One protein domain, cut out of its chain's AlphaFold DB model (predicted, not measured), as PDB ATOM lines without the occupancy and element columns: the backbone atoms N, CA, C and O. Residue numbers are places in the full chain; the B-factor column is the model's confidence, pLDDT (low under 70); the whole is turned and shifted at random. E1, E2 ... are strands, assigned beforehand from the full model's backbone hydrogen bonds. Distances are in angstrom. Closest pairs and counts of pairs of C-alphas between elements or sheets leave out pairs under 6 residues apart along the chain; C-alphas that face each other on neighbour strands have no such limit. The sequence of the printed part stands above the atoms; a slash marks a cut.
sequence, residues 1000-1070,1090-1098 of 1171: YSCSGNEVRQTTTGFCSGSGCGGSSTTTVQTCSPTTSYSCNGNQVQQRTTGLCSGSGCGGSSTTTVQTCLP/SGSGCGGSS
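Overview. This is residues 1000 to 1070 and 1090 to 1098 of the 1171 residues of the protein "Choice-of-anchor A domain-containing protein" of Stigmatella erecta (UniProt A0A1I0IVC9). Look for a long thin rod made of two strongly twisted three-stranded sheets set nearly end to end: E1, E2 and E3 make one half, E4, E5 and E6 the other. They overlap only in part, where E1 and the E2 residues 1006 and 1007 meet the E5 to E6 turn; the E2 to E3 turn makes one tip of the rod and the lone strand E7 lies at the other. The printed part has 80 residues, with seven named strands, E1 to E7 in chain order, and no named helix; the class is all strand. Both sheets are antiparallel, in the orders E1 - E2 - E3 and E4 - E5 - E6. The whole is extended, with a radius of gyration of the C-alphas of 20.5 A and spans of 74 by 15 by 13 A.

Arrangement. Start at E1, residues 1000 to 1003, and E2, residues 1006 to 1016, a hairpin in which N 1001 and O 1008 are 2.9 A apart, within hydrogen-bond range. E2 bends by 72 degrees at residue 1013 and forms the next hairpin with E3, residues 1019 to 1030, at 162 degrees; N 1011 and O 1024 are 2.8 A apart. These three are a meander, each strand the antiparallel neighbour of the one before. A second meander follows: E4, residues 1034 to 1040, E5, residues 1043 to 1053, and E6, residues 1056 to 1067. Find N 1036 and O 1047 at 2.8 A between E4 and E5, and N 1048 and O 1061 at 2.8 A between E5 and E6; E5 bends by 65 degrees at residue 1050. The two sheets form a sandwich, two sheets face to face, with 32 pairs of C-alphas within 10 A and best planes 31 degrees apart. There, the closest C-alphas of E1 and E5, Cys 1002 and Cys 1052, are 5.9 A apart. E7, residues 1093 to 1098, pairs with no named strand; its closest C-alpha to E5 is that of Gly 1093, 6.3 A from Val 1044.

Along the chain. Find C-alpha 1000 at (58.541, 83.683, 61.238), where E1 begins. E2 is 25.6 A long, E3 31.9 A, E5 26.4 A and E6 32.6 A. E6 ends at C-alpha 1067, (42.487, 118.763, 58.061), and E7 ends at C-alpha 1098, (37.312, 128.018, 71.056).

Size, cuts and confidence. The two C-alphas farthest apart, those of Ser 1018 and Ser 1098, are 74.3 A apart. Residues 1071 to 1089 are not printed, and C-alphas 1070 and 1090 stand 11.7 A apart across the cut. The links that are printed whole are tight. Look for low model confidence, pLDDT under 70, at eight residues, among them 1015 to 1016 and 1025 to 1026.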
ATOM      1  N   TYR A1000      59.768  82.871  61.221       78.88
ATOM      2  CA  TYR A1000      58.541  83.683  61.238       78.88
ATOM      3  C   TYR A1000      58.733  84.978  60.440       78.88
ATOM      4  O   TYR A1000      59.779  85.620  60.553       78.88
ATOM      5  N   SER A1001      57.735  85.370  59.647       76.88
ATOM      6  CA  SER A1001      57.743  86.603  58.850       76.88
ATOM      7  C   SER A1001      56.334  87.177  58.676       76.88
ATOM      8  O   SER A1001      55.345  86.452  58.736       76.88
ATOM      9  N   CYS A1002      56.225  88.489  58.461       76.31
ATOM     10  CA  CYS A1002      54.942  89.145  58.197       76.31
ATOM     11  C   CYS A1002      54.609  89.160  56.699       76.31
ATOM     12  O   CYS A1002      55.460  89.499  55.873       76.31
ATOM     13  N   SER A1003      53.351  88.880  56.358       75.12
ATOM     14  CA  SER A1003      52.776  89.169  55.040       75.12
ATOM     15  C   SER A1003      51.417  89.839  55.233       75.12
ATOM     16  O   SER A1003      50.481  89.226  55.737       75.12
ATOM     17  N   GLY A1004      51.323  91.133  54.918       76.19
ATOM     18  CA  GLY A1004      50.178  91.946  55.337       76.19
ATOM     19  C   GLY A1004      50.104  92.064  56.866       76.19
ATOM     20  O   GLY A1004      51.113  92.351  57.509       76.19
ATOM     21  N   ASN A1005      48.922  91.827  57.447       72.25
ATOM     22  CA  ASN A1005      48.717  91.777  58.902       72.25
ATOM     23  C   ASN A1005      48.830  90.366  59.496       72.25
ATOM     24  O   ASN A1005      48.526  90.167  60.666       72.25
ATOM     25  N   GLU A1006      49.287  89.388  58.722       73.69
ATOM     26  CA  GLU A1006      49.425  88.009  59.172       73.69
ATOM     27  C   GLU A1006      50.883  87.680  59.500       73.69
ATOM     28  O   GLU A1006      51.781  87.866  58.670       73.69
ATOM     29  N   VAL A1007      51.117  87.149  60.700       76.44
ATOM     30  CA  VAL A1007      52.363  86.480  61.074       76.44
ATOM     31  C   VAL A1007      52.316  85.079  60.477       76.44
ATOM     32  O   VAL A1007      51.459  84.260  60.819       76.44
ATOM     33  N   ARG A1008      53.245  84.795  59.571       77.62
ATOM     34  CA  ARG A1008      53.375  83.508  58.894       77.62
ATOM     35  C   ARG A1008      54.576  82.756  59.442       77.62
ATOM     36  O   ARG A1008      55.667  83.311  59.562       77.62
ATOM     37  N   GLN A1009      54.376  81.484  59.753       78.50
ATOM     38  CA  GLN A1009      55.436  80.557  60.121       78.50
ATOM     39  C   GLN A1009      55.815  79.749  58.885       78.50
ATOM     40  O   GLN A1009      54.983  79.061  58.301       78.50
ATOM     41  N   THR A1010      57.076  79.832  58.482       77.31
ATOM     42  CA  THR A1010      57.632  79.026  57.399       77.31
ATOM     43  C   THR A1010      58.493  77.927  57.995       77.31
ATOM     44  O   THR A1010      59.492  78.196  58.662       77.31
ATOM     45  N   THR A1011      58.104  76.683  57.756       74.81
ATOM     46  CA  THR A1011      58.863  75.493  58.131       74.81
ATOM     47  C   THR A1011      59.539  74.949  56.882       74.81
ATOM     48  O   THR A1011      58.865  74.638  55.905       74.81
ATOM     49  N   THR A1012      60.863  74.840  56.889       69.88
ATOM     50  CA  THR A1012      61.666  74.339  55.764       69.88
ATOM     51  C   THR A1012      62.425  73.082  56.167       69.88
ATOM     52  O   THR A1012      62.753  72.897  57.336       69.88
ATOM     53  N   GLY A1013      62.724  72.208  55.206       70.44
ATOM     54  CA  GLY A1013      63.570  71.030  55.421       70.44
ATOM     55  C   GLY A1013      62.820  69.724  55.688       70.44
ATOM     56  O   GLY A1013      63.423  68.798  56.222       70.44
ATOM     57  N   PHE A1014      61.540  69.618  55.313       75.00
ATOM     58  CA  PHE A1014      60.823  68.334  55.285       75.00
ATOM     59  C   PHE A1014      60.938  67.637  53.917       75.00
ATOM     60  O   PHE A1014      61.329  68.246  52.914       75.00
ATOM     61  N   CYS A1015      60.655  66.336  53.878       69.25
ATOM     62  CA  CYS A1015      60.764  65.516  52.667       69.25
ATOM     63  C   CYS A1015      59.714  65.933  51.621       69.25
ATOM     64  O   CYS A1015      58.522  65.917  51.910       69.25
ATOM     65  N   SER A1016      60.139  66.299  50.409       69.12
ATOM     66  CA  SER A1016      59.242  66.568  49.277       69.12
ATOM     67  C   SER A1016      59.859  66.071  47.968       69.12
ATOM     68  O   SER A1016      61.038  66.308  47.685       69.12
ATOM     69  N   GLY A1017      59.072  65.331  47.183       73.69
ATOM     70  CA  GLY A1017      59.533  64.641  45.979       73.69
ATOM     71  C   GLY A1017      60.562  63.554  46.300       73.69
ATOM     72  O   GLY A1017      60.215  62.498  46.822       73.69
ATOM     73  N   SER A1018      61.831  63.822  45.986       65.94
ATOM     74  CA  SER A1018      62.955  62.887  46.146       65.94
ATOM     75  C   SER A1018      64.036  63.383  47.124       65.94
ATOM     76  O   SER A1018      65.158  62.872  47.105       65.94
ATOM     77  N   GLY A1019      63.752  64.395  47.961       70.25
ATOM     78  CA  GLY A1019      64.743  64.957  48.889       70.25
ATOM     79  C   GLY A1019      64.195  65.887  49.981       70.25
ATOM     80  O   GLY A1019      63.015  66.216  50.026       70.25
ATOM     81  N   CYS A1020      65.079  66.336  50.879       75.50
ATOM     82  CA  CYS A1020      64.745  67.173  52.044       75.50
ATOM     83  C   CYS A1020      64.701  68.680  51.718       75.50
ATOM     84  O   CYS A1020      65.425  69.465  52.330       75.50
ATOM     85  N   GLY A1021      63.928  69.071  50.704       71.06
ATOM     86  CA  GLY A1021      63.834  70.460  50.227       71.06
ATOM     87  C   GLY A1021      62.469  71.121  50.429       71.06
ATOM     88  O   GLY A1021      62.276  72.241  49.968       71.06
ATOM     89  N   GLY A1022      61.517  70.438  51.072       68.94
ATOM     90  CA  GLY A1022      60.152  70.925  51.251       68.94
ATOM     91  C   GLY A1022      60.082  72.165  52.140       68.94
ATOM     92  O   GLY A1022      60.807  72.275  53.133       68.94
ATOM     93  N   SER A1023      59.207  73.097  51.770       70.88
ATOM     94  CA  SER A1023      58.888  74.302  52.536       70.88
ATOM     95  C   SER A1023      57.376  74.460  52.610       70.88
ATOM     96  O   SER A1023      56.698  74.325  51.595       70.88
ATOM     97  N   SER A1024      56.855  74.726  53.803       70.62
ATOM     98  CA  SER A1024      55.437  74.971  54.070       70.62
ATOM     99  C   SER A1024      55.333  76.248  54.879       70.62
ATOM    100  O   SER A1024      56.073  76.430  55.847       70.62
ATOM    101  N   THR A1025      54.440  77.137  54.463       69.25
ATOM    102  CA  THR A1025      54.212  78.419  55.119       69.25
ATOM    103  C   THR A1025      52.757  78.490  55.545       69.25
ATOM    104  O   THR A1025      51.872  78.513  54.693       69.25
ATOM    105  N   THR A1026      52.524  78.574  56.850       67.69
ATOM    106  CA  THR A1026      51.183  78.619  57.441       67.69
ATOM    107  C   THR A1026      51.000  79.934  58.187       67.69
ATOM    108  O   THR A1026      51.926  80.420  58.841       67.69
ATOM    109  N   THR A1027      49.819  80.540  58.089       70.19
ATOM    110  CA  THR A1027      49.469  81.706  58.910       70.19
ATOM    111  C   THR A1027      49.227  81.233  60.340       70.19
ATOM    112  O   THR A1027      48.390  80.367  60.566       70.19
ATOM    113  N   VAL A1028      49.986  81.768  61.298       72.50
ATOM    114  CA  VAL A1028      49.911  81.358  62.713       72.50
ATOM    115  C   VAL A1028      49.228  82.388  63.596       72.50
ATOM    116  O   VAL A1028      48.734  82.047  64.665       72.50
ATOM    117  N   GLN A1029      49.194  83.650  63.167       74.94
ATOM    118  CA  GLN A1029      48.504  84.704  63.897       74.94
ATOM    119  C   GLN A1029      48.107  85.833  62.947       74.94
ATOM    120  O   GLN A1029      48.967  86.426  62.297       74.94
ATOM    121  N   THR A1030      46.823  86.179  62.908       76.12
ATOM    122  CA  THR A1030      46.336  87.370  62.201       76.12
ATOM    123  C   THR A1030      46.259  88.529  63.187       76.12
ATOM    124  O   THR A1030      45.510  88.493  64.165       76.12
ATOM    125  N   CYS A1031      47.078  89.555  62.975       71.38
ATOM    126  CA  CYS A1031      47.121  90.727  63.836       71.38
ATOM    127  C   CYS A1031      45.857  91.563  63.636       71.38
ATOM    128  O   CYS A1031      45.532  91.938  62.511       71.38
ATOM    129  N   SER A1032      45.149  91.849  64.729       74.94
ATOM    130  CA  SER A1032      43.923  92.650  64.717       74.94
ATOM    131  C   SER A1032      44.266  94.124  64.945       74.94
ATOM    132  O   SER A1032      44.567  94.506  66.081       74.94
ATOM    133  N   PRO A1033      44.263  94.969  63.900       68.19
ATOM    134  CA  PRO A1033      44.603  96.369  64.060       68.19
ATOM    135  C   PRO A1033      43.505  97.108  64.825       68.19
ATOM    136  O   PRO A1033      42.329  97.038  64.481       68.19
ATOM    137  N   THR A1034      43.894  97.882  65.829       70.81
ATOM    138  CA  THR A1034      43.006  98.816  66.522       70.81
ATOM    139  C   THR A1034      43.308 100.226  66.037       70.81
ATOM    140  O   THR A1034      44.449 100.689  66.118       70.81
ATOM    141  N   THR A1035      42.298 100.915  65.511       74.31
ATOM    142  CA  THR A1035      42.421 102.301  65.047       74.31
ATOM    143  C   THR A1035      41.921 103.259  66.114       74.31
ATOM    144  O   THR A1035      40.790 103.145  66.575       74.31
ATOM    145  N   SER A1036      42.743 104.238  66.466       76.31
ATOM    146  CA  SER A1036      42.374 105.353  67.336       76.31
ATOM    147  C   SER A1036      42.523 106.663  66.571       76.31
ATOM    148  O   SER A1036      43.433 106.802  65.754       76.31
ATOM    149  N   TYR A1037      41.627 107.616  66.815       79.38
ATOM    150  CA  TYR A1037      41.682 108.938  66.196       79.38
ATOM    151  C   TYR A1037      42.063 109.968  67.251       79.38
ATOM    152  O   TYR A1037      41.483 109.989  68.337       79.38
ATOM    153  N   SER A1038      43.038 110.815  66.944       78.06
ATOM    154  CA  SER A1038      43.464 111.894  67.830       78.06
ATOM    155  C   SER A1038      43.805 113.151  67.042       78.06
ATOM    156  O   SER A1038      44.225 113.100  65.886       78.06
ATOM    157  N   CYS A1039      43.616 114.306  67.672       78.81
ATOM    158  CA  CYS A1039      44.004 115.581  67.087       78.81
ATOM    159  C   CYS A1039      45.497 115.847  67.304       78.81
ATOM    160  O   CYS A1039      45.998 115.770  68.427       78.81
ATOM    161  N   ASN A1040      46.196 116.226  66.235       80.88
ATOM    162  CA  ASN A1040      47.540 116.790  66.302       80.88
ATOM    163  C   ASN A1040      47.527 118.156  65.606       80.88
ATOM    164  O   ASN A1040      47.491 118.255  64.377       80.88
ATOM    165  N   GLY A1041      47.448 119.221  66.404       81.19
ATOM    166  CA  GLY A1041      47.077 120.543  65.903       81.19
ATOM    167  C   GLY A1041      45.655 120.534  65.334       81.19
ATOM    168  O   GLY A1041      44.740 120.007  65.959       81.19
ATOM    169  N   ASN A1042      45.473 121.092  64.133       76.69
ATOM    170  CA  ASN A1042      44.169 121.148  63.459       76.69
ATOM    171  C   ASN A1042      43.930 119.984  62.477       76.69
ATOM    172  O   ASN A1042      43.084 120.081  61.588       76.69
ATOM    173  N   GLN A1043      44.692 118.896  62.607       78.50
ATOM    174  CA  GLN A1043      44.553 117.693  61.793       78.50
ATOM    175  C   GLN A1043      44.098 116.507  62.644       78.50
ATOM    176  O   GLN A1043      44.680 116.231  63.695       78.50
ATOM    177  N   VAL A1044      43.085 115.789  62.162       79.88
ATOM    178  CA  VAL A1044      42.665 114.497  62.709       79.88
ATOM    179  C   VAL A1044      43.633 113.441  62.182       79.88
ATOM    180  O   VAL A1044      43.755 113.243  60.968       79.88
ATOM    181  N   GLN A1045      44.332 112.773  63.091       81.38
ATOM    182  CA  GLN A1045      45.234 111.670  62.788       81.38
ATOM    183  C   GLN A1045      44.593 110.349  63.192       81.38
ATOM    184  O   GLN A1045      44.046 110.217  64.282       81.38
ATOM    185  N   GLN A1046      44.684 109.364  62.309       82.62
ATOM    186  CA  GLN A1046      44.332 107.981  62.576       82.62
ATOM    187  C   GLN A1046      45.611 107.227  62.928       82.62
ATOM    188  O   GLN A1046      46.527 107.132  62.110       82.62
ATOM    189  N   ARG A1047      45.687 106.703  64.147       80.94
ATOM    190  CA  ARG A1047      46.758 105.819  64.599       80.94
ATOM    191  C   ARG A1047      46.238 104.392  64.666       80.94
ATOM    192  O   ARG A1047      45.383 104.078  65.490       80.94
ATOM    193  N   THR A1048      46.792 103.536  63.824       76.81
ATOM    194  CA  THR A1048      46.496 102.107  63.748       76.81
ATOM    195  C   THR A1048      47.609 101.336  64.447       76.81
ATOM    196  O   THR A1048      48.749 101.340  63.990       76.81
ATOM    197  N   THR A1049      47.304 100.702  65.573       71.44
ATOM    198  CA  THR A1049      48.225  99.859  66.360       71.44
ATOM    199  C   THR A1049      47.834  98.390  66.235       71.44
ATOM    200  O   THR A1049      46.693  98.106  65.900       71.44
ATOM    201  N   GLY A1050      48.743  97.454  66.509       72.19
ATOM    202  CA  GLY A1050      48.457  96.022  66.342       72.19
ATOM    203  C   GLY A1050      48.633  95.542  64.900       72.19
ATOM    204  O   GLY A1050      47.991  94.585  64.486       72.19
ATOM    205  N   LEU A1051      49.481  96.223  64.123       78.50
ATOM    206  CA  LEU A1051      49.904  95.774  62.795       78.50
ATOM    207  C   LEU A1051      51.020  94.727  62.919       78.50
ATOM    208  O   LEU A1051      51.788  94.739  63.886       78.50
ATOM    209  N   CYS A1052      51.153  93.843  61.933       73.88
ATOM    210  CA  CYS A1052      52.258  92.880  61.916       73.88
ATOM    211  C   CYS A1052      53.598  93.603  61.699       73.88
ATOM    212  O   CYS A1052      53.748  94.377  60.753       73.88
ATOM    213  N   SER A1053      54.581  93.365  62.572       73.44
ATOM    214  CA  SER A1053      55.950  93.861  62.402       73.44
ATOM    215  C   SER A1053      56.967  92.846  62.924       73.44
ATOM    216  O   SER A1053      56.939  92.450  64.089       73.44
ATOM    217  N   GLY A1054      57.881  92.417  62.051       74.19
ATOM    218  CA  GLY A1054      58.871  91.387  62.362       74.19
ATOM    219  C   GLY A1054      58.231  90.009  62.544       74.19
ATOM    220  O   GLY A1054      57.791  89.403  61.571       74.19
ATOM    221  N   SER A1055      58.211  89.517  63.785       70.88
ATOM    222  CA  SER A1055      57.708  88.186  64.155       70.88
ATOM    223  C   SER A1055      56.448  88.231  65.033       70.88
ATOM    224  O   SER A1055      56.151  87.247  65.702       70.88
ATOM    225  N   GLY A1056      55.735  89.366  65.090       71.38
ATOM    226  CA  GLY A1056      54.556  89.519  65.950       71.38
ATOM    227  C   GLY A1056      53.720  90.779  65.693       71.38
ATOM    228  O   GLY A1056      54.045  91.617  64.852       71.38
ATOM    229  N   CYS A1057      52.637  90.930  66.456       76.62
ATOM    230  CA  CYS A1057      51.605  91.959  66.263       76.62
ATOM    231  C   CYS A1057      51.847  93.263  67.048       76.62
ATOM    232  O   CYS A1057      50.946  93.779  67.705       76.62
ATOM    233  N   GLY A1058      53.075  93.789  67.019       72.12
ATOM    234  CA  GLY A1058      53.474  94.984  67.785       72.12
ATOM    235  C   GLY A1058      53.589  96.285  66.979       72.12
ATOM    236  O   GLY A1058      53.989  97.310  67.526       72.12
ATOM    237  N   GLY A1059      53.307  96.261  65.675       73.69
ATOM    238  CA  GLY A1059      53.493  97.395  64.771       73.69
ATOM    239  C   GLY A1059      52.437  98.491  64.932       73.69
ATOM    240  O   GLY A1059      51.298  98.239  65.330       73.69
ATOM    241  N   SER A1060      52.803  99.725  64.577       78.94
ATOM    242  CA  SER A1060      51.859 100.844  64.510       78.94
ATOM    243  C   SER A1060      52.145 101.779  63.340       78.94
ATOM    244  O   SER A1060      53.310 102.022  63.033       78.94
ATOM    245  N   SER A1061      51.094 102.344  62.747       77.50
ATOM    246  CA  SER A1061      51.145 103.375  61.706       77.50
ATOM    247  C   SER A1061      50.251 104.554  62.098       77.50
ATOM    248  O   SER A1061      49.201 104.349  62.703       77.50
ATOM    249  N   THR A1062      50.652 105.779  61.761       79.00
ATOM    250  CA  THR A1062      49.853 106.993  61.997       79.00
ATOM    251  C   THR A1062      49.714 107.765  60.690       79.00
ATOM    252  O   THR A1062      50.715 108.033  60.027       79.00
ATOM    253  N   THR A1063      48.494 108.142  60.310       77.19
ATOM    254  CA  THR A1063      48.212 108.857  59.054       77.19
ATOM    255  C   THR A1063      47.213 109.988  59.291       77.19
ATOM    256  O   THR A1063      46.249 109.825  60.034       77.19
ATOM    257  N   THR A1064      47.426 111.157  58.684       77.94
ATOM    258  CA  THR A1064      46.449 112.256  58.736       77.94
ATOM    259  C   THR A1064      45.263 111.924  57.835       77.94
ATOM    260  O   THR A1064      45.445 111.745  56.633       77.94
ATOM    261  N   VAL A1065      44.057 111.891  58.400       77.31
ATOM    262  CA  VAL A1065      42.821 111.560  57.670       77.31
ATOM    263  C   VAL A1065      41.990 112.788  57.309       77.31
ATOM    264  O   VAL A1065      41.302 112.777  56.293       77.31
ATOM    265  N   GLN A1066      42.076 113.875  58.084       78.38
ATOM    266  CA  GLN A1066      41.320 115.099  57.807       78.38
ATOM    267  C   GLN A1066      42.040 116.341  58.345       78.38
ATOM    268  O   GLN A1066      42.573 116.323  59.451       78.38
ATOM    269  N   THR A1067      42.040 117.440  57.582       82.25
ATOM    270  CA  THR A1067      42.487 118.763  58.061       82.25
ATOM    271  C   THR A1067      41.267 119.632  58.330       82.25
ATOM    272  O   THR A1067      40.477 119.874  57.419       82.25
ATOM    273  N   CYS A1068      41.102 120.092  59.567       77.38
ATOM    274  CA  CYS A1068      39.989 120.940  59.968       77.38
ATOM    275  C   CYS A1068      40.241 122.391  59.534       77.38
ATOM    276  O   CYS A1068      41.324 122.939  59.762       77.38
ATOM    277  N   LEU A1069      39.245 123.005  58.891       78.88
ATOM    278  CA  LEU A1069      39.298 124.386  58.414       78.88
ATOM    279  C   LEU A1069      38.565 125.292  59.413       78.88
ATOM    280  O   LEU A1069      37.334 125.253  59.468       78.88
ATOM    281  N   PRO A1070      39.287 126.098  60.210       77.88
ATOM    282  CA  PRO A1070      38.656 126.929  61.214       77.88
ATOM    283  C   PRO A1070      37.986 128.145  60.573       77.88
ATOM    284  O   PRO A1070      38.550 128.792  59.690       77.88
ATOM    285  N   SER A1090      38.822 118.739  67.724       72.62
ATOM    286  CA  SER A1090      38.633 118.385  69.134       72.62
ATOM    287  C   SER A1090      38.177 116.935  69.266       72.62
ATOM    288  O   SER A1090      37.258 116.492  68.575       72.62
ATOM    289  N   GLY A1091      38.849 116.181  70.138       75.81
ATOM    290  CA  GLY A1091      38.654 114.740  70.277       75.81
ATOM    291  C   GLY A1091      39.060 113.989  69.007       75.81
ATOM    292  O   GLY A1091      40.247 113.872  68.704       75.81
ATOM    293  N   SER A1092      38.063 113.487  68.279       70.88
ATOM    294  CA  SER A1092      38.215 112.656  67.079       70.88
ATOM    295  C   SER A1092      37.675 113.303  65.793       70.88
ATOM    296  O   SER A1092      37.630 112.636  64.761       70.88
ATOM    297  N   GLY A1093      37.287 114.588  65.812       72.75
ATOM    298  CA  GLY A1093      36.694 115.252  64.642       72.75
ATOM    299  C   GLY A1093      36.781 116.784  64.632       72.75
ATOM    300  O   GLY A1093      37.255 117.419  65.573       72.75
ATOM    301  N   CYS A1094      36.305 117.396  63.543       77.50
ATOM    302  CA  CYS A1094      36.387 118.842  63.287       77.50
ATOM    303  C   CYS A1094      35.193 119.650  63.840       77.50
ATOM    304  O   CYS A1094      34.684 120.545  63.168       77.50
ATOM    305  N   GLY A1095      34.712 119.313  65.039       74.06
ATOM    306  CA  GLY A1095      33.556 119.964  65.679       74.06
ATOM    307  C   GLY A1095      33.912 120.945  66.798       74.06
ATOM    308  O   GLY A1095      33.019 121.531  67.405       74.06
ATOM    309  N   GLY A1096      35.199 121.113  67.106       74.88
ATOM    310  CA  GLY A1096      35.661 121.939  68.213       74.88
ATOM    311  C   GLY A1096      35.426 123.427  67.978       74.88
ATOM    312  O   GLY A1096      35.552 123.935  66.858       74.88
ATOM    313  N   SER A1097      35.133 124.138  69.063       77.94
ATOM    314  CA  SER A1097      35.107 125.593  69.093       77.94
ATOM    315  C   SER A1097      35.971 126.123  70.235       77.94
ATOM    316  O   SER A1097      36.111 125.490  71.280       77.94
ATOM    317  N   SER A1098      36.588 127.282  70.023       81.50
ATOM    318  CA  SER A1098      37.312 128.018  71.056       81.50
ATOM    319  C   SER A1098      36.802 129.446  71.095       81.50
ATOM    320  O   SER A1098      36.726 130.098  70.050       81.50
TER     321      SER A1098